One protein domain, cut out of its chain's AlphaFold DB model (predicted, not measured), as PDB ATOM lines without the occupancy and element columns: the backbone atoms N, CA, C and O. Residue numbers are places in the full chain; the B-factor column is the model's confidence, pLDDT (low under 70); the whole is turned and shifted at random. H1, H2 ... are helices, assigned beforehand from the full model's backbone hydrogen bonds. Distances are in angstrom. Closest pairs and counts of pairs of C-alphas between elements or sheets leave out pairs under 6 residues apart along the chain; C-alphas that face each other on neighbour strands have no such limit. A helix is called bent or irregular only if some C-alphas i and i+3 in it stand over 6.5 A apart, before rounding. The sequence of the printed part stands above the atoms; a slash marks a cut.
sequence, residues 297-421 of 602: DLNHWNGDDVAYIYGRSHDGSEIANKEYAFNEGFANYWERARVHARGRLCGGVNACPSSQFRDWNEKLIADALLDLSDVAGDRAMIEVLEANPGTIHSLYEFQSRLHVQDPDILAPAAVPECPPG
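Overview. This is residues 297 to 421 of the 602 residues of an uncharacterized protein of Sorangium cellulosum (UniProt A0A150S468). Two helices, H2 and H4, cross at the core; the short H3 packs across their early turns, and H5 and H6 form a crossed pair to one side, while H1 lies at the periphery. A tail without named elements, residues 406 to 421, folds back in the direction opposite to H6. The printed part has 125 residues with six named helices, H1 to H6 in order, and no named strand: all helix. It is compact, with a radius of gyration of the C-alphas of 14.0 A, and rounded, spanning 35 by 34 by 30 A.

Arrangement. H1, residues 298 to 308, is close to but not clearly touching H2, residues 322 to 339; their closest C-alphas, Tyr 308 and Tyr 324, are 5.8 A apart. H2 touches H4, residues 362 to 376, at a steep tilt of 58 degrees, the same way, closest at the C-alphas of Gly 329 and Glu 362, 4.0 A. H3, residues 355 to 360, touches H2 with the latter's residues 322 to 326 alone, closest at the C-alphas of Lys 322 and Trp 360, 4.7 A; it touches H4 only at the corner, closest at the C-alphas of Arg 358 and Leu 364, 5.1 A. H5, residues 378 to 386, touches H6, residues 395 to 405, about perpendicular at 83 degrees, closest at the C-alphas of Val 384 and Leu 402, 5.9 A. Every O i to N i+4 pair is within hydrogen-bond range in H1 and H6, against 13 of 14 in H2, 10 of 11 in H4, 3 of 5 in H5 and 0 of 2 in H3, where 2 of 3 O i to N i+3 pairs are.

Along the chain. H1 begins at C-alpha 298 (16.322, 10.114, 40.140). H2 is 25.1 A long and H4 20.1 A. H3 is irregular: C-alphas 356 and 359 are 8.1 A apart. H6 ends at C-alpha 405 (5.425, -13.387, 36.051).

Size, cuts and confidence. The two farthest C-alphas, Asn 299 and Val 349, are 40.6 A apart. The printed part has no cut; the links H1 to H2 and H2 to H3 are long. The pLDDT is under 70 at residues 347 to 350 and 421.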
ATOM      1  N   ASP A 297      15.882   5.608  38.164       93.12
ATOM      2  CA  ASP A 297      16.797   6.558  38.785       93.12
ATOM      3  C   ASP A 297      16.101   7.891  39.123       93.12
ATOM      4  O   ASP A 297      14.953   8.151  38.758       93.12
ATOM      5  N   LEU A 298      16.832   8.790  39.784       90.38
ATOM      6  CA  LEU A 298      16.322  10.114  40.140       90.38
ATOM      7  C   LEU A 298      15.882  10.947  38.917       90.38
ATOM      8  O   LEU A 298      15.038  11.830  39.054       90.38
ATOM      9  N   ASN A 299      16.441  10.721  37.721       84.12
ATOM     10  CA  ASN A 299      16.028  11.465  36.527       84.12
ATOM     11  C   ASN A 299      14.666  10.989  36.029       84.12
ATOM     12  O   ASN A 299      13.832  11.823  35.681       84.12
ATOM     13  N   HIS A 300      14.459   9.673  36.014       86.62
ATOM     14  CA  HIS A 300      13.167   9.063  35.726       86.62
ATOM     15  C   HIS A 300      12.111   9.550  36.724       86.62
ATOM     16  O   HIS A 300      11.108  10.126  36.311       86.62
ATOM     17  N   TRP A 301      12.414   9.494  38.026       91.88
ATOM     18  CA  TRP A 301      11.532  10.014  39.076       91.88
ATOM     19  C   TRP A 301      11.200  11.506  38.911       91.88
ATOM     20  O   TRP A 301      10.039  11.884  38.997       91.88
ATOM     21  N   ASN A 302      12.187  12.367  38.623       77.88
ATOM     22  CA  ASN A 302      11.936  13.798  38.380       77.88
ATOM     23  C   ASN A 302      11.046  14.023  37.146       77.88
ATOM     24  O   ASN A 302      10.279  14.986  37.098       77.88
ATOM     25  N   GLY A 303      11.189  13.173  36.125       76.81
ATOM     26  CA  GLY A 303      10.327  13.181  34.949       76.81
ATOM     27  C   GLY A 303       8.882  12.867  35.323       76.81
ATOM     28  O   GLY A 303       7.985  13.622  34.950       76.81
ATOM     29  N   ASP A 304       8.686  11.818  36.116       82.75
ATOM     30  CA  ASP A 304       7.377  11.373  36.586       82.75
ATOM     31  C   ASP A 304       6.720  12.377  37.545       82.75
ATOM     32  O   ASP A 304       5.555  12.720  37.353       82.75
ATOM     33  N   ASP A 305       7.454  12.915  38.525       81.25
ATOM     34  CA  ASP A 305       6.934  13.910  39.478       81.25
ATOM     35  C   ASP A 305       6.392  15.146  38.748       81.25
ATOM     36  O   ASP A 305       5.298  15.625  39.046       81.25
ATOM     37  N   VAL A 306       7.105  15.622  37.720       73.75
ATOM     38  CA  VAL A 306       6.664  16.769  36.916       73.75
ATOM     39  C   VAL A 306       5.529  16.398  35.960       73.75
ATOM     40  O   VAL A 306       4.585  17.177  35.818       73.75
ATOM     41  N   ALA A 307       5.613  15.251  35.281       72.94
ATOM     42  CA  ALA A 307       4.627  14.843  34.281       72.94
ATOM     43  C   ALA A 307       3.273  14.491  34.912       72.94
ATOM     44  O   ALA A 307       2.224  14.862  34.383       72.94
ATOM     45  N   TYR A 308       3.302  13.812  36.057       79.44
ATOM     46  CA  TYR A 308       2.122  13.254  36.713       79.44
ATOM     47  C   TYR A 308       1.721  14.007  37.982       79.44
ATOM     48  O   TYR A 308       0.642  13.751  38.524       79.44
ATOM     49  N   ILE A 309       2.519  14.996  38.401       79.31
ATOM     50  CA  ILE A 309       2.241  15.887  39.533       79.31
ATOM     51  C   ILE A 309       2.122  15.071  40.829       79.31
ATOM     52  O   ILE A 309       1.067  15.073  41.467       79.31
ATOM     53  N   TYR A 310       3.183  14.345  41.203       81.94
ATOM     54  CA  TYR A 310       3.210  13.590  42.465       81.94
ATOM     55  C   TYR A 310       3.161  14.537  43.671       81.94
ATOM     56  O   TYR A 310       2.360  14.339  44.580       81.94
ATOM     57  N   GLY A 311       3.918  15.635  43.651       79.06
ATOM     58  CA  GLY A 311       3.860  16.650  44.707       79.06
ATOM     59  C   GLY A 311       2.572  17.491  44.716       79.06
ATOM     60  O   GLY A 311       2.555  18.604  44.182       79.06
ATOM     61  N   ARG A 312       1.497  17.027  45.373       73.75
ATOM     62  CA  ARG A 312       0.249  17.802  45.552       73.75
ATOM     63  C   ARG A 312      -0.495  17.493  46.853       73.75
ATOM     64  O   ARG A 312      -0.251  16.495  47.510       73.75
ATOM     65  N   SER A 313      -1.443  18.360  47.209       73.75
ATOM     66  CA  SER A 313      -2.379  18.124  48.317       73.75
ATOM     67  C   SER A 313      -3.619  17.377  47.819       73.75
ATOM     68  O   SER A 313      -4.148  17.738  46.768       73.75
ATOM     69  N   HIS A 314      -4.100  16.400  48.590       74.38
ATOM     70  CA  HIS A 314      -5.281  15.580  48.284       74.38
ATOM     71  C   HIS A 314      -5.874  14.960  49.568       74.38
ATOM     72  O   HIS A 314      -5.218  14.946  50.611       74.38
ATOM     73  N   ASP A 315      -7.116  14.480  49.498       73.69
ATOM     74  CA  ASP A 315      -7.827  13.735  50.549       73.69
ATOM     75  C   ASP A 315      -8.018  12.238  50.218       73.69
ATOM     76  O   ASP A 315      -8.505  11.445  51.039       73.69
ATOM     77  N   GLY A 316      -7.632  11.853  49.000       76.75
ATOM     78  CA  GLY A 316      -7.616  10.504  48.458       76.75
ATOM     79  C   GLY A 316      -8.957   9.997  47.943       76.75
ATOM     80  O   GLY A 316      -9.060   8.845  47.523       76.75
ATOM     81  N   SER A 317     -10.018  10.801  48.000       76.62
ATOM     82  CA  SER A 317     -11.307  10.494  47.362       76.62
ATOM     83  C   SER A 317     -11.394  11.012  45.924       76.62
ATOM     84  O   SER A 317     -12.319  10.657  45.193       76.62
ATOM     85  N   GLU A 318     -10.421  11.811  45.490       76.06
ATOM     86  CA  GLU A 318     -10.442  12.461  44.189       76.06
ATOM     87  C   GLU A 318     -10.105  11.504  43.036       76.06
ATOM     88  O   GLU A 318      -9.439  10.479  43.201       76.06
ATOM     89  N   ILE A 319     -10.549  11.884  41.836       78.38
ATOM     90  CA  ILE A 319     -10.126  11.279  40.570       78.38
ATOM     91  C   ILE A 319      -8.908  12.044  40.043       78.38
ATOM     92  O   ILE A 319      -8.964  13.259  39.844       78.38
ATOM     93  N   ALA A 320      -7.816  11.323  39.818       77.25
ATOM     94  CA  ALA A 320      -6.515  11.816  39.385       77.25
ATOM     95  C   ALA A 320      -6.134  11.295  37.989       77.25
ATOM     96  O   ALA A 320      -6.870  10.515  37.387       77.25
ATOM     97  N   ASN A 321      -4.951  11.672  37.487       80.69
ATOM     98  CA  ASN A 321      -4.304  10.853  36.459       80.69
ATOM     99  C   ASN A 321      -3.930   9.483  37.066       80.69
ATOM    100  O   ASN A 321      -3.730   9.368  38.280       80.69
ATOM    101  N   LYS A 322      -3.894   8.440  36.230       86.44
ATOM    102  CA  LYS A 322      -3.706   7.055  36.690       86.44
ATOM    103  C   LYS A 322      -2.328   6.845  37.323       86.44
ATOM    104  O   LYS A 322      -2.186   6.007  38.207       86.44
ATOM    105  N   GLU A 323      -1.349   7.642  36.911       89.94
ATOM    106  CA  GLU A 323       0.040   7.567  37.344       89.94
ATOM    107  C   GLU A 323       0.234   8.041  38.773       89.94
ATOM    108  O   GLU A 323       0.833   7.354  39.599       89.94
ATOM    109  N   TYR A 324      -0.359   9.184  39.088       89.38
ATOM    110  CA  TYR A 324      -0.489   9.680  40.443       89.38
ATOM    111  C   TYR A 324      -1.278   8.704  41.314       89.38
ATOM    112  O   TYR A 324      -0.844   8.347  42.407       89.38
ATOM    113  N   ALA A 325      -2.452   8.272  40.836       90.75
ATOM    114  CA  ALA A 325      -3.326   7.411  41.622       90.75
ATOM    115  C   ALA A 325      -2.617   6.102  41.981       90.75
ATOM    116  O   ALA A 325      -2.769   5.601  43.093       90.75
ATOM    117  N   PHE A 326      -1.831   5.556  41.053       95.12
ATOM    118  CA  PHE A 326      -1.028   4.370  41.296       95.12
ATOM    119  C   PHE A 326       0.126   4.628  42.267       95.12
ATOM    120  O   PHE A 326       0.355   3.794  43.141       95.12
ATOM    121  N   ASN A 327       0.804   5.776  42.160       95.31
ATOM    122  CA  ASN A 327       1.850   6.183  43.099       95.31
ATOM    123  C   ASN A 327       1.340   6.178  44.551       95.31
ATOM    124  O   ASN A 327       1.841   5.418  45.379       95.31
ATOM    125  N   GLU A 328       0.282   6.940  44.837       94.31
ATOM    126  CA  GLU A 328      -0.333   6.997  46.172       94.31
ATOM    127  C   GLU A 328      -1.010   5.681  46.565       94.31
ATOM    128  O   GLU A 328      -0.977   5.256  47.722       94.31
ATOM    129  N   GLY A 329      -1.630   4.998  45.603       95.50
ATOM    130  CA  GLY A 329      -2.308   3.728  45.831       95.50
ATOM    131  C   GLY A 329      -1.349   2.623  46.263       95.50
ATOM    132  O   GLY A 329      -1.690   1.832  47.142       95.50
ATOM    133  N   PHE A 330      -0.134   2.585  45.710       97.56
ATOM    134  CA  PHE A 330       0.890   1.624  46.115       97.56
ATOM    135  C   PHE A 330       1.381   1.879  47.546       97.56
ATOM    136  O   PHE A 330       1.464   0.938  48.336       97.56
ATOM    137  N   ALA A 331       1.640   3.138  47.910       96.00
ATOM    138  CA  ALA A 331       2.032   3.514  49.268       96.00
ATOM    139  C   ALA A 331       0.930   3.203  50.301       96.00
ATOM    140  O   ALA A 331       1.194   2.609  51.350       96.00
ATOM    141  N   ASN A 332      -0.329   3.501  49.963       94.12
ATOM    142  CA  ASN A 332      -1.496   3.118  50.758       94.12
ATOM    143  C   ASN A 332      -1.620   1.592  50.907       94.12
ATOM    144  O   ASN A 332      -1.842   1.098  52.010       94.12
ATOM    145  N   TYR A 333      -1.440   0.822  49.832       95.19
ATOM    146  CA  TYR A 333      -1.399  -0.642  49.899       95.19
ATOM    147  C   TYR A 333      -0.309  -1.133  50.862       95.19
ATOM    148  O   TYR A 333      -0.583  -1.955  51.745       95.19
ATOM    149  N   TRP A 334       0.908  -0.602  50.720       94.06
ATOM    150  CA  TRP A 334       2.064  -0.983  51.524       94.06
ATOM    151  C   TRP A 334       1.812  -0.753  53.022       94.06
ATOM    152  O   TRP A 334       2.073  -1.626  53.853       94.06
ATOM    153  N   GLU A 335       1.237   0.393  53.374       93.19
ATOM    154  CA  GLU A 335       0.819   0.724  54.737       93.19
ATOM    155  C   GLU A 335      -0.285  -0.210  55.256       93.19
ATOM    156  O   GLU A 335      -0.178  -0.787  56.348       93.19
ATOM    157  N   ARG A 336      -1.332  -0.420  54.453       90.94
ATOM    158  CA  ARG A 336      -2.527  -1.178  54.842       90.94
ATOM    159  C   ARG A 336      -2.276  -2.652  55.077       90.94
ATOM    160  O   ARG A 336      -2.842  -3.225  56.016       90.94
ATOM    161  N   ALA A 337      -1.420  -3.259  54.263       90.88
ATOM    162  CA  ALA A 337      -1.090  -4.667  54.400       90.88
ATOM    163  C   ALA A 337      -0.479  -4.984  55.784       90.88
ATOM    164  O   ALA A 337      -0.530  -6.131  56.220       90.88
ATOM    165  N   ARG A 338       0.081  -3.977  56.484       87.62
ATOM    166  CA  ARG A 338       0.973  -4.152  57.648       87.62
ATOM    167  C   ARG A 338       0.368  -3.561  58.911       87.62
ATOM    168  O   ARG A 338       0.239  -4.244  59.922       87.62
ATOM    169  N   VAL A 339      -0.046  -2.295  58.859       83.88
ATOM    170  CA  VAL A 339      -0.508  -1.569  60.054       83.88
ATOM    171  C   VAL A 339      -1.989  -1.826  60.355       83.88
ATOM    172  O   VAL A 339      -2.420  -1.723  61.501       83.88
ATOM    173  N   HIS A 340      -2.774  -2.192  59.341       75.88
ATOM    174  CA  HIS A 340      -4.235  -2.268  59.419       75.88
ATOM    175  C   HIS A 340      -4.819  -3.679  59.343       75.88
ATOM    176  O   HIS A 340      -6.028  -3.813  59.150       75.88
ATOM    177  N   ALA A 341      -3.992  -4.724  59.449       73.38
ATOM    178  CA  ALA A 341      -4.428  -6.108  59.249       73.38
ATOM    179  C   ALA A 341      -5.258  -6.281  57.955       73.38
ATOM    180  O   ALA A 341      -6.263  -6.990  57.944       73.38
ATOM    181  N   ARG A 342      -4.844  -5.597  56.873       82.19
ATOM    182  CA  ARG A 342      -5.475  -5.643  55.541       82.19
ATOM    183  C   ARG A 342      -6.908  -5.079  55.481       82.19
ATOM    184  O   ARG A 342      -7.686  -5.425  54.597       82.19
ATOM    185  N   GLY A 343      -7.268  -4.178  56.401       81.12
ATOM    186  CA  GLY A 343      -8.548  -3.463  56.373       81.12
ATOM    187  C   GLY A 343      -8.671  -2.501  55.183       81.12
ATOM    188  O   GLY A 343      -7.849  -1.594  55.040       81.12
ATOM    189  N   ARG A 344      -9.726  -2.669  54.375       81.44
ATOM    190  CA  ARG A 344     -10.000  -1.880  53.159       81.44
ATOM    191  C   ARG A 344     -10.205  -0.390  53.447       81.44
ATOM    192  O   ARG A 344     -10.770  -0.019  54.480       81.44
ATOM    193  N   LEU A 345      -9.789   0.457  52.510       83.38
ATOM    194  CA  LEU A 345      -9.995   1.906  52.556       83.38
ATOM    195  C   LEU A 345     -11.437   2.285  52.189       83.38
ATOM    196  O   LEU A 345     -12.001   3.197  52.793       83.38
ATOM    197  N   CYS A 346     -12.069   1.544  51.278       78.75
ATOM    198  CA  CYS A 346     -13.395   1.862  50.744       78.75
ATOM    199  C   CYS A 346     -14.578   1.209  51.498       78.75
ATOM    200  O   CYS A 346     -15.636   0.974  50.921       78.75
ATOM    201  N   GLY A 347     -14.432   0.911  52.794       61.00
ATOM    202  CA  GLY A 347     -15.421   0.154  53.585       61.00
ATOM    203  C   GLY A 347     -16.567   0.952  54.238       61.00
ATOM    204  O   GLY A 347     -17.369   0.355  54.954       61.00
ATOM    205  N   GLY A 348     -16.650   2.277  54.044       59.19
ATOM    206  CA  GLY A 348     -17.618   3.168  54.713       59.19
ATOM    207  C   GLY A 348     -18.432   4.057  53.761       59.19
ATOM    208  O   GLY A 348     -18.093   4.215  52.590       59.19
ATOM    209  N   VAL A 349     -19.517   4.659  54.268       46.19
ATOM    210  CA  VAL A 349     -20.367   5.590  53.495       46.19
ATOM    211  C   VAL A 349     -19.544   6.831  53.115       46.19
ATOM    212  O   VAL A 349     -18.986   7.473  54.000       46.19
ATOM    213  N   ASN A 350     -19.474   7.160  51.820       57.41
ATOM    214  CA  ASN A 350     -18.688   8.264  51.232       57.41
ATOM    215  C   ASN A 350     -17.150   8.106  51.273       57.41
ATOM    216  O   ASN A 350     -16.436   9.099  51.172       57.41
ATOM    217  N   ALA A 351     -16.615   6.886  51.426       71.31
ATOM    218  CA  ALA A 351     -15.164   6.680  51.537       71.31
ATOM    219  C   ALA A 351     -14.404   6.758  50.196       71.31
ATOM    220  O   ALA A 351     -13.240   7.165  50.180       71.31
ATOM    221  N   CYS A 352     -15.050   6.363  49.094       79.56
ATOM    222  CA  CYS A 352     -14.440   6.262  47.768       79.56
ATOM    223  C   CYS A 352     -15.446   6.615  46.663       79.56
ATOM    224  O   CYS A 352     -16.653   6.432  46.858       79.56
ATOM    225  N   PRO A 353     -14.959   7.077  45.499       77.50
ATOM    226  CA  PRO A 353     -15.790   7.275  44.318       77.50
ATOM    227  C   PRO A 353     -16.275   5.927  43.755       77.50
ATOM    228  O   PRO A 353     -15.863   4.854  44.204       77.50
ATOM    229  N   SER A 354     -17.167   5.967  42.758       81.81
ATOM    230  CA  SER A 354     -17.655   4.760  42.076       81.81
ATOM    231  C   SER A 354     -16.507   3.851  41.611       81.81
ATOM    232  O   SER A 354     -15.497   4.324  41.089       81.81
ATOM    233  N   SER A 355     -16.687   2.530  41.722       81.75
ATOM    234  CA  SER A 355     -15.679   1.531  41.331       81.75
ATOM    235  C   SER A 355     -15.300   1.578  39.848       81.75
ATOM    236  O   SER A 355     -14.254   1.054  39.473       81.75
ATOM    237  N   GLN A 356     -16.096   2.240  39.002       82.31
ATOM    238  CA  GLN A 356     -15.721   2.518  37.611       82.31
ATOM    239  C   GLN A 356     -14.464   3.394  37.495       82.31
ATOM    240  O   GLN A 356     -13.819   3.384  36.456       82.31
ATOM    241  N   PHE A 357     -14.110   4.134  38.549       83.69
ATOM    242  CA  PHE A 357     -12.926   4.988  38.599       83.69
ATOM    243  C   PHE A 357     -11.731   4.319  39.293       83.69
ATOM    244  O   PHE A 357     -10.823   5.005  39.766       83.69
ATOM    245  N   ARG A 358     -11.718   2.981  39.357       87.94
ATOM    246  CA  ARG A 358     -10.686   2.195  40.048       87.94
ATOM    247  C   ARG A 358      -9.262   2.576  39.658       87.94
ATOM    248  O   ARG A 358      -8.431   2.651  40.544       87.94
ATOM    249  N   ASP A 359      -8.985   2.845  38.385       88.50
ATOM    250  CA  ASP A 359      -7.636   3.169  37.898       88.50
ATOM    251  C   ASP A 359      -7.219   4.637  38.102       88.50
ATOM    252  O   ASP A 359      -6.100   5.009  37.759       88.50
ATOM    253  N   TRP A 360      -8.089   5.476  38.668       86.81
ATOM    254  CA  TRP A 360      -7.859   6.919  38.820       86.81
ATOM    255  C   TRP A 360      -7.997   7.407  40.259       86.81
ATOM    256  O   TRP A 360      -7.887   8.604  40.509       86.81
ATOM    257  N   ASN A 361      -8.244   6.510  41.209       88.75
ATOM    258  CA  ASN A 361      -8.367   6.852  42.616       88.75
ATOM    259  C   ASN A 361      -7.424   5.989  43.456       88.75
ATOM    260  O   ASN A 361      -7.485   4.763  43.418       88.75
ATOM    261  N   GLU A 362      -6.582   6.636  44.254       91.00
ATOM    262  CA  GLU A 362      -5.549   5.969  45.049       91.00
ATOM    263  C   GLU A 362      -6.103   4.946  46.052       91.00
ATOM    264  O   GLU A 362      -5.502   3.891  46.235       91.00
ATOM    265  N   LYS A 363      -7.268   5.203  46.667       90.62
ATOM    266  CA  LYS A 363      -7.867   4.290  47.655       90.62
ATOM    267  C   LYS A 363      -8.418   3.038  46.981       90.62
ATOM    268  O   LYS A 363      -8.205   1.935  47.479       90.62
ATOM    269  N   LEU A 364      -9.069   3.195  45.826       91.25
ATOM    270  CA  LEU A 364      -9.522   2.062  45.014       91.25
ATOM    271  C   LEU A 364      -8.343   1.245  44.466       91.25
ATOM    272  O   LEU A 364      -8.431   0.016  44.425       91.25
ATOM    273  N   ILE A 365      -7.238   1.893  44.084       94.25
ATOM    274  CA  ILE A 365      -6.007   1.197  43.684       94.25
ATOM    275  C   ILE A 365      -5.391   0.452  44.865       94.25
ATOM    276  O   ILE A 365      -5.015  -0.705  44.717       94.25
ATOM    277  N   ALA A 366      -5.308   1.064  46.042       94.62
ATOM    278  CA  ALA A 366      -4.777   0.409  47.230       94.62
ATOM    279  C   ALA A 366      -5.584  -0.846  47.597       94.62
ATOM    280  O   ALA A 366      -5.008  -1.913  47.811       94.62
ATOM    281  N   ASP A 367      -6.919  -0.754  47.585       92.62
ATOM    282  CA  ASP A 367      -7.793  -1.911  47.794       92.62
ATOM    283  C   ASP A 367      -7.593  -2.965  46.688       92.62
ATOM    284  O   ASP A 367      -7.510  -4.153  46.983       92.62
ATOM    285  N   ALA A 368      -7.414  -2.560  45.431       93.31
ATOM    286  CA  ALA A 368      -7.098  -3.478  44.340       93.31
ATOM    287  C   ALA A 368      -5.752  -4.204  44.511       93.31
ATOM    288  O   ALA A 368      -5.649  -5.389  44.203       93.31
ATOM    289  N   LEU A 369      -4.720  -3.499  44.970       95.62
ATOM    290  CA  LEU A 369      -3.392  -4.060  45.208       95.62
ATOM    291  C   LEU A 369      -3.393  -4.998  46.418       95.62
ATOM    292  O   LEU A 369      -2.748  -6.039  46.368       95.62
ATOM    293  N   LEU A 370      -4.175  -4.693  47.457       94.44
ATOM    294  CA  LEU A 370      -4.426  -5.623  48.560       94.44
ATOM    295  C   LEU A 370      -5.103  -6.914  48.059       94.44
ATOM    296  O   LEU A 370      -4.665  -7.997  48.427       94.44
ATOM    297  N   ASP A 371      -6.122  -6.826  47.191       92.38
ATOM    298  CA  ASP A 371      -6.754  -8.023  46.595       92.38
ATOM    299  C   ASP A 371      -5.744  -8.864  45.801       92.38
ATOM    300  O   ASP A 371      -5.748 -10.090  45.878       92.38
ATOM    301  N   LEU A 372      -4.866  -8.211  45.036       94.31
ATOM    302  CA  LEU A 372      -3.818  -8.910  44.293       94.31
ATOM    303  C   LEU A 372      -2.812  -9.568  45.226       94.31
ATOM    304  O   LEU A 372      -2.438 -10.715  44.994       94.31
ATOM    305  N   SER A 373      -2.384  -8.879  46.284       94.25
ATOM    306  CA  SER A 373      -1.387  -9.426  47.199       94.25
ATOM    307  C   SER A 373      -1.946 -10.526  48.107       94.25
ATOM    308  O   SER A 373      -1.176 -11.376  48.545       94.25
ATOM    309  N   ASP A 374      -3.270 -10.589  48.316       92.31
ATOM    310  CA  ASP A 374      -3.941 -11.737  48.955       92.31
ATOM    311  C   ASP A 374      -3.729 -13.041  48.160       92.31
ATOM    312  O   ASP A 374      -3.729 -14.126  48.742       92.31
ATOM    313  N   VAL A 375      -3.542 -12.938  46.838       93.31
ATOM    314  CA  VAL A 375      -3.341 -14.083  45.938       93.31
ATOM    315  C   VAL A 375      -1.861 -14.285  45.601       93.31
ATOM    316  O   VAL A 375      -1.355 -15.394  45.740       93.31
ATOM    317  N   ALA A 376      -1.162 -13.225  45.188       94.38
ATOM    318  CA  ALA A 376       0.233 -13.273  44.738       94.38
ATOM    319  C   ALA A 376       1.256 -13.278  45.889       94.38
ATOM    320  O   ALA A 376       2.394 -13.718  45.726       94.38
ATOM    321  N   GLY A 377       0.869 -12.763  47.059       94.56
ATOM    322  CA  GLY A 377       1.765 -12.485  48.178       94.56
ATOM    323  C   GLY A 377       2.501 -11.147  48.044       94.56
ATOM    324  O   GLY A 377       2.949 -10.752  46.969       94.56
ATOM    325  N   ASP A 378       2.687 -10.451  49.171       94.81
ATOM    326  CA  ASP A 378       3.329  -9.125  49.213       94.81
ATOM    327  C   ASP A 378       4.764  -9.117  48.642       94.81
ATOM    328  O   ASP A 378       5.222  -8.091  48.142       94.81
ATOM    329  N   ARG A 379       5.475 -10.255  48.693       95.81
ATOM    330  CA  ARG A 379       6.815 -10.414  48.106       95.81
ATOM    331  C   ARG A 379       6.792 -10.239  46.586       95.81
ATOM    332  O   ARG A 379       7.561  -9.434  46.061       95.81
ATOM    333  N   ALA A 380       5.886 -10.944  45.905       96.06
ATOM    334  CA  ALA A 380       5.743 -10.885  44.451       96.06
ATOM    335  C   ALA A 380       5.371  -9.471  43.978       96.06
ATOM    336  O   ALA A 380       5.852  -9.001  42.949       96.06
ATOM    337  N   MET A 381       4.585  -8.751  44.784       96.19
ATOM    338  CA  MET A 381       4.182  -7.371  44.498       96.19
ATOM    339  C   MET A 381       5.357  -6.382  44.443       96.19
ATOM    340  O   MET A 381       5.232  -5.339  43.806       96.19
ATOM    341  N   ILE A 382       6.486  -6.675  45.093       96.56
ATOM    342  CA  ILE A 382       7.706  -5.861  44.965       96.56
ATOM    343  C   ILE A 382       8.603  -6.403  43.859       96.56
ATOM    344  O   ILE A 382       9.138  -5.621  43.079       96.56
ATOM    345  N   GLU A 383       8.758  -7.725  43.767       96.88
ATOM    346  CA  GLU A 383       9.593  -8.355  42.735       96.88
ATOM    347  C   GLU A 383       9.135  -7.962  41.321       96.88
ATOM    348  O   GLU A 383       9.965  -7.779  40.428       96.88
ATOM    349  N   VAL A 384       7.830  -7.744  41.115       96.88
ATOM    350  CA  VAL A 384       7.307  -7.225  39.845       96.88
ATOM    351  C   VAL A 384       7.755  -5.791  39.555       96.88
ATOM    352  O   VAL A 384       8.056  -5.499  38.399       96.88
ATOM    353  N   LEU A 385       7.857  -4.910  40.557       96.75
ATOM    354  CA  LEU A 385       8.368  -3.548  40.360       96.75
ATOM    355  C   LEU A 385       9.854  -3.581  40.001       96.75
ATOM    356  O   LEU A 385      10.252  -3.058  38.966       96.75
ATOM    357  N   GLU A 386      10.654  -4.272  40.812       96.62
ATOM    358  CA  GLU A 386      12.110  -4.359  40.641       96.62
ATOM    359  C   GLU A 386      12.516  -5.002  39.305       96.62
ATOM    360  O   GLU A 386      13.546  -4.658  38.724       96.62
ATOM    361  N   ALA A 387      11.714  -5.937  38.792       97.25
ATOM    362  CA  ALA A 387      11.971  -6.597  37.516       97.25
ATOM    363  C   ALA A 387      11.553  -5.770  36.285       97.25
ATOM    364  O   ALA A 387      11.862  -6.168  35.159       97.25
ATOM    365  N   ASN A 388      10.829  -4.660  36.462       97.31
ATOM    366  CA  ASN A 388      10.233  -3.888  35.367       97.31
ATOM    367  C   ASN A 388      10.474  -2.365  35.497       97.31
ATOM    368  O   ASN A 388       9.516  -1.597  35.346       97.31
ATOM    369  N   PRO A 389      11.728  -1.912  35.706       96.75
ATOM    370  CA  PRO A 389      12.028  -0.497  35.907       96.75
ATOM    371  C   PRO A 389      11.581   0.349  34.707       96.75
ATOM    372  O   PRO A 389      11.874   0.023  33.552       96.75
ATOM    373  N   GLY A 390      10.863   1.431  34.992       92.94
ATOM    374  CA  GLY A 390      10.488   2.503  34.081       92.94
ATOM    375  C   GLY A 390       9.240   2.191  33.275       92.94
ATOM    376  O   GLY A 390       8.995   2.826  32.251       92.94
ATOM    377  N   THR A 391       8.491   1.158  33.667       92.81
ATOM    378  CA  THR A 391       7.393   0.626  32.850       92.81
ATOM    379  C   THR A 391       6.096   0.372  33.607       92.81
ATOM    380  O   THR A 391       5.145  -0.121  32.995       92.81
ATOM    381  N   ILE A 392       6.052   0.656  34.914       95.50
ATOM    382  CA  ILE A 392       4.862   0.447  35.739       95.50
ATOM    383  C   ILE A 392       4.430   1.772  36.372       95.50
ATOM    384  O   ILE A 392       4.841   2.153  37.473       95.50
ATOM    385  N   HIS A 393       3.495   2.426  35.693       92.12
ATOM    386  CA  HIS A 393       2.922   3.693  36.122       92.12
ATOM    387  C   HIS A 393       1.438   3.575  36.439       92.12
ATOM    388  O   HIS A 393       0.866   4.500  36.974       92.12
ATOM    389  N   SER A 394       0.790   2.443  36.189       92.75
ATOM    390  CA  SER A 394      -0.640   2.268  36.450       92.75
ATOM    391  C   SER A 394      -0.971   0.898  37.030       92.75
ATOM    392  O   SER A 394      -0.223  -0.069  36.868       92.75
ATOM    393  N   LEU A 395      -2.148   0.786  37.656       94.19
ATOM    394  CA  LEU A 395      -2.663  -0.493  38.151       94.19
ATOM    395  C   LEU A 395      -2.767  -1.540  37.027       94.19
ATOM    396  O   LEU A 395      -2.420  -2.703  37.238       94.19
ATOM    397  N   TYR A 396      -3.197  -1.126  35.833       92.94
ATOM    398  CA  TYR A 396      -3.252  -1.983  34.648       92.94
ATOM    399  C   TYR A 396      -1.872  -2.539  34.262       92.94
ATOM    400  O   TYR A 396      -1.731  -3.741  34.025       92.94
ATOM    401  N   GLU A 397      -0.845  -1.687  34.199       94.31
ATOM    402  CA  GLU A 397       0.520  -2.115  33.865       94.31
ATOM    403  C   GLU A 397       1.072  -3.049  34.935       94.31
ATOM    404  O   GLU A 397       1.613  -4.100  34.599       94.31
ATOM    405  N   PHE A 398       0.856  -2.720  36.210       96.44
ATOM    406  CA  PHE A 398       1.267  -3.556  37.331       96.44
ATOM    407  C   PHE A 398       0.640  -4.956  37.243       96.44
ATOM    408  O   PHE A 398       1.357  -5.955  37.237       96.44
ATOM    409  N   GLN A 399      -0.687  -5.040  37.085       95.44
ATOM    410  CA  GLN A 399      -1.412  -6.308  36.916       95.44
ATOM    411  C   GLN A 399      -0.934  -7.084  35.687       95.44
ATOM    412  O   GLN A 399      -0.781  -8.302  35.745       95.44
ATOM    413  N   SER A 400      -0.661  -6.388  34.581       94.75
ATOM    414  CA  SER A 400      -0.153  -7.006  33.354       94.75
ATOM    415  C   SER A 400       1.218  -7.648  33.570       94.75
ATOM    416  O   SER A 400       1.439  -8.781  33.145       94.75
ATOM    417  N   ARG A 401       2.147  -6.945  34.234       96.19
ATOM    418  CA  ARG A 401       3.487  -7.478  34.529       96.19
ATOM    419  C   ARG A 401       3.434  -8.610  35.546       96.19
ATOM    420  O   ARG A 401       4.134  -9.603  35.359       96.19
ATOM    421  N   LEU A 402       2.568  -8.497  36.550       95.69
ATOM    422  CA  LEU A 402       2.383  -9.537  37.554       95.69
ATOM    423  C   LEU A 402       1.817 -10.817  36.926       95.69
ATOM    424  O   LEU A 402       2.362 -11.883  37.165       95.69
ATOM    425  N   HIS A 403       0.819 -10.717  36.042       94.94
ATOM    426  CA  HIS A 403       0.279 -11.865  35.300       94.94
ATOM    427  C   HIS A 403       1.326 -12.554  34.406       94.94
ATOM    428  O   HIS A 403       1.325 -13.773  34.251       94.94
ATOM    429  N   VAL A 404       2.236 -11.786  33.795       94.06
ATOM    430  CA  VAL A 404       3.331 -12.362  32.994       94.06
ATOM    431  C   VAL A 404       4.312 -13.149  33.868       94.06
ATOM    432  O   VAL A 404       4.848 -14.160  33.413       94.06
ATOM    433  N   GLN A 405       4.561 -12.692  35.097       92.50
ATOM    434  CA  GLN A 405       5.425 -13.387  36.051       92.50
ATOM    435  C   GLN A 405       4.732 -14.593  36.698       92.50
ATOM    436  O   GLN A 405       5.369 -15.630  36.869       92.50
ATOM    437  N   ASP A 406       3.443 -14.465  37.002       91.19
ATOM    438  CA  ASP A 406       2.600 -15.497  37.595       91.19
ATOM    439  C   ASP A 406       1.269 -15.627  36.825       91.19
ATOM    440  O   ASP A 406       0.322 -14.867  37.064       91.19
ATOM    441  N   PRO A 407       1.171 -16.598  35.895       89.00
ATOM    442  CA  PRO A 407      -0.031 -16.818  35.095       89.00
ATOM    443  C   PRO A 407      -1.277 -17.237  35.886       89.00
ATOM    444  O   PRO A 407      -2.369 -17.203  35.312       89.00
ATOM    445  N   ASP A 408      -1.141 -17.632  37.160       88.50
ATOM    446  CA  ASP A 408      -2.284 -17.953  38.025       88.50
ATOM    447  C   ASP A 408      -3.013 -16.679  38.499       88.50
ATOM    448  O   ASP A 408      -4.196 -16.725  38.858       88.50
ATOM    449  N   ILE A 409      -2.354 -15.516  38.429       89.88
ATOM    450  CA  ILE A 409      -2.982 -14.207  38.622       89.88
ATOM    451  C   ILE A 409      -3.814 -13.863  37.393       89.88
ATOM    452  O   ILE A 409      -3.358 -13.983  36.263       89.88
ATOM    453  N   LEU A 410      -5.051 -13.404  37.584       88.12
ATOM    454  CA  LEU A 410      -5.901 -13.009  36.462       88.12
ATOM    455  C   LEU A 410      -5.310 -11.801  35.722       88.12
ATOM    456  O   LEU A 410      -4.987 -10.782  36.332       88.12
ATOM    457  N   ALA A 411      -5.240 -11.901  34.394       86.00
ATOM    458  CA  ALA A 411      -4.891 -10.773  33.540       86.00
ATOM    459  C   ALA A 411      -5.888  -9.609  33.732       86.00
ATOM    460  O   ALA A 411      -7.085  -9.853  33.939       86.00
ATOM    461  N   PRO A 412      -5.437  -8.346  33.626       87.12
ATOM    462  CA  PRO A 412      -6.339  -7.203  33.691       87.12
ATOM    463  C   PRO A 412      -7.346  -7.236  32.532       87.12
ATOM    464  O   PRO A 412      -7.026  -7.651  31.418       87.12
ATOM    465  N   ALA A 413      -8.578  -6.789  32.790       78.06
ATOM    466  CA  ALA A 413      -9.689  -6.948  31.851       78.06
ATOM    467  C   ALA A 413      -9.527  -6.136  30.548       78.06
ATOM    468  O   ALA A 413      -9.779  -6.664  29.466       78.06
ATOM    469  N   ALA A 414      -9.137  -4.862  30.644       81.38
ATOM    470  CA  ALA A 414      -8.893  -3.972  29.507       81.38
ATOM    471  C   ALA A 414      -8.067  -2.752  29.944       81.38
ATOM    472  O   ALA A 414      -8.037  -2.426  31.131       81.38
ATOM    473  N   VAL A 415      -7.430  -2.075  28.982       82.25
ATOM    474  CA  VAL A 415      -6.773  -0.782  29.229       82.25
ATOM    475  C   VAL A 415      -7.849   0.233  29.642       82.25
ATOM    476  O   VAL A 415      -8.837   0.370  28.919       82.25
ATOM    477  N   PRO A 416      -7.689   0.932  30.777       79.81
ATOM    478  CA  PRO A 416      -8.690   1.876  31.265       79.81
ATOM    479  C   PRO A 416      -8.831   3.100  30.334       79.81
ATOM    480  O   PRO A 416      -7.850   3.789  30.058       79.81
ATOM    481  N   GLU A 417     -10.050   3.375  29.853       82.62
ATOM    482  CA  GLU A 417     -10.393   4.579  29.068       82.62
ATOM    483  C   GLU A 417     -10.617   5.792  29.978       82.62
ATOM    484  O   GLU A 417     -11.151   5.635  31.074       82.62
ATOM    485  N   CYS A 418     -10.285   7.010  29.526       77.56
ATOM    486  CA  CYS A 418     -10.443   8.200  30.365       77.56
ATOM    487  C   CYS A 418     -11.876   8.373  30.911       77.56
ATOM    488  O   CYS A 418     -12.848   8.183  30.170       77.56
ATOM    489  N   PRO A 419     -12.023   8.813  32.178       75.94
ATOM    490  CA  PRO A 419     -13.321   9.068  32.780       75.94
ATOM    491  C   PRO A 419     -14.175  10.021  31.927       75.94
ATOM    492  O   PRO A 419     -13.636  10.966  31.335       75.94
ATOM    493  N   PRO A 420     -15.510   9.853  31.883       71.88
ATOM    494  CA  PRO A 420     -16.379  10.759  31.141       71.88
ATOM    495  C   PRO A 420     -16.133  12.234  31.497       71.88
ATOM    496  O   PRO A 420     -16.269  12.649  32.647       71.88
ATOM    497  N   GLY A 421     -15.795  13.046  30.489       67.62
ATOM    498  CA  GLY A 421     -15.521  14.479  30.651       67.62
ATOM    499  C   GLY A 421     -14.054  14.852  30.904       67.62
ATOM    500  O   GLY A 421     -13.776  16.041  31.056       67.62
TER     501      GLY A 421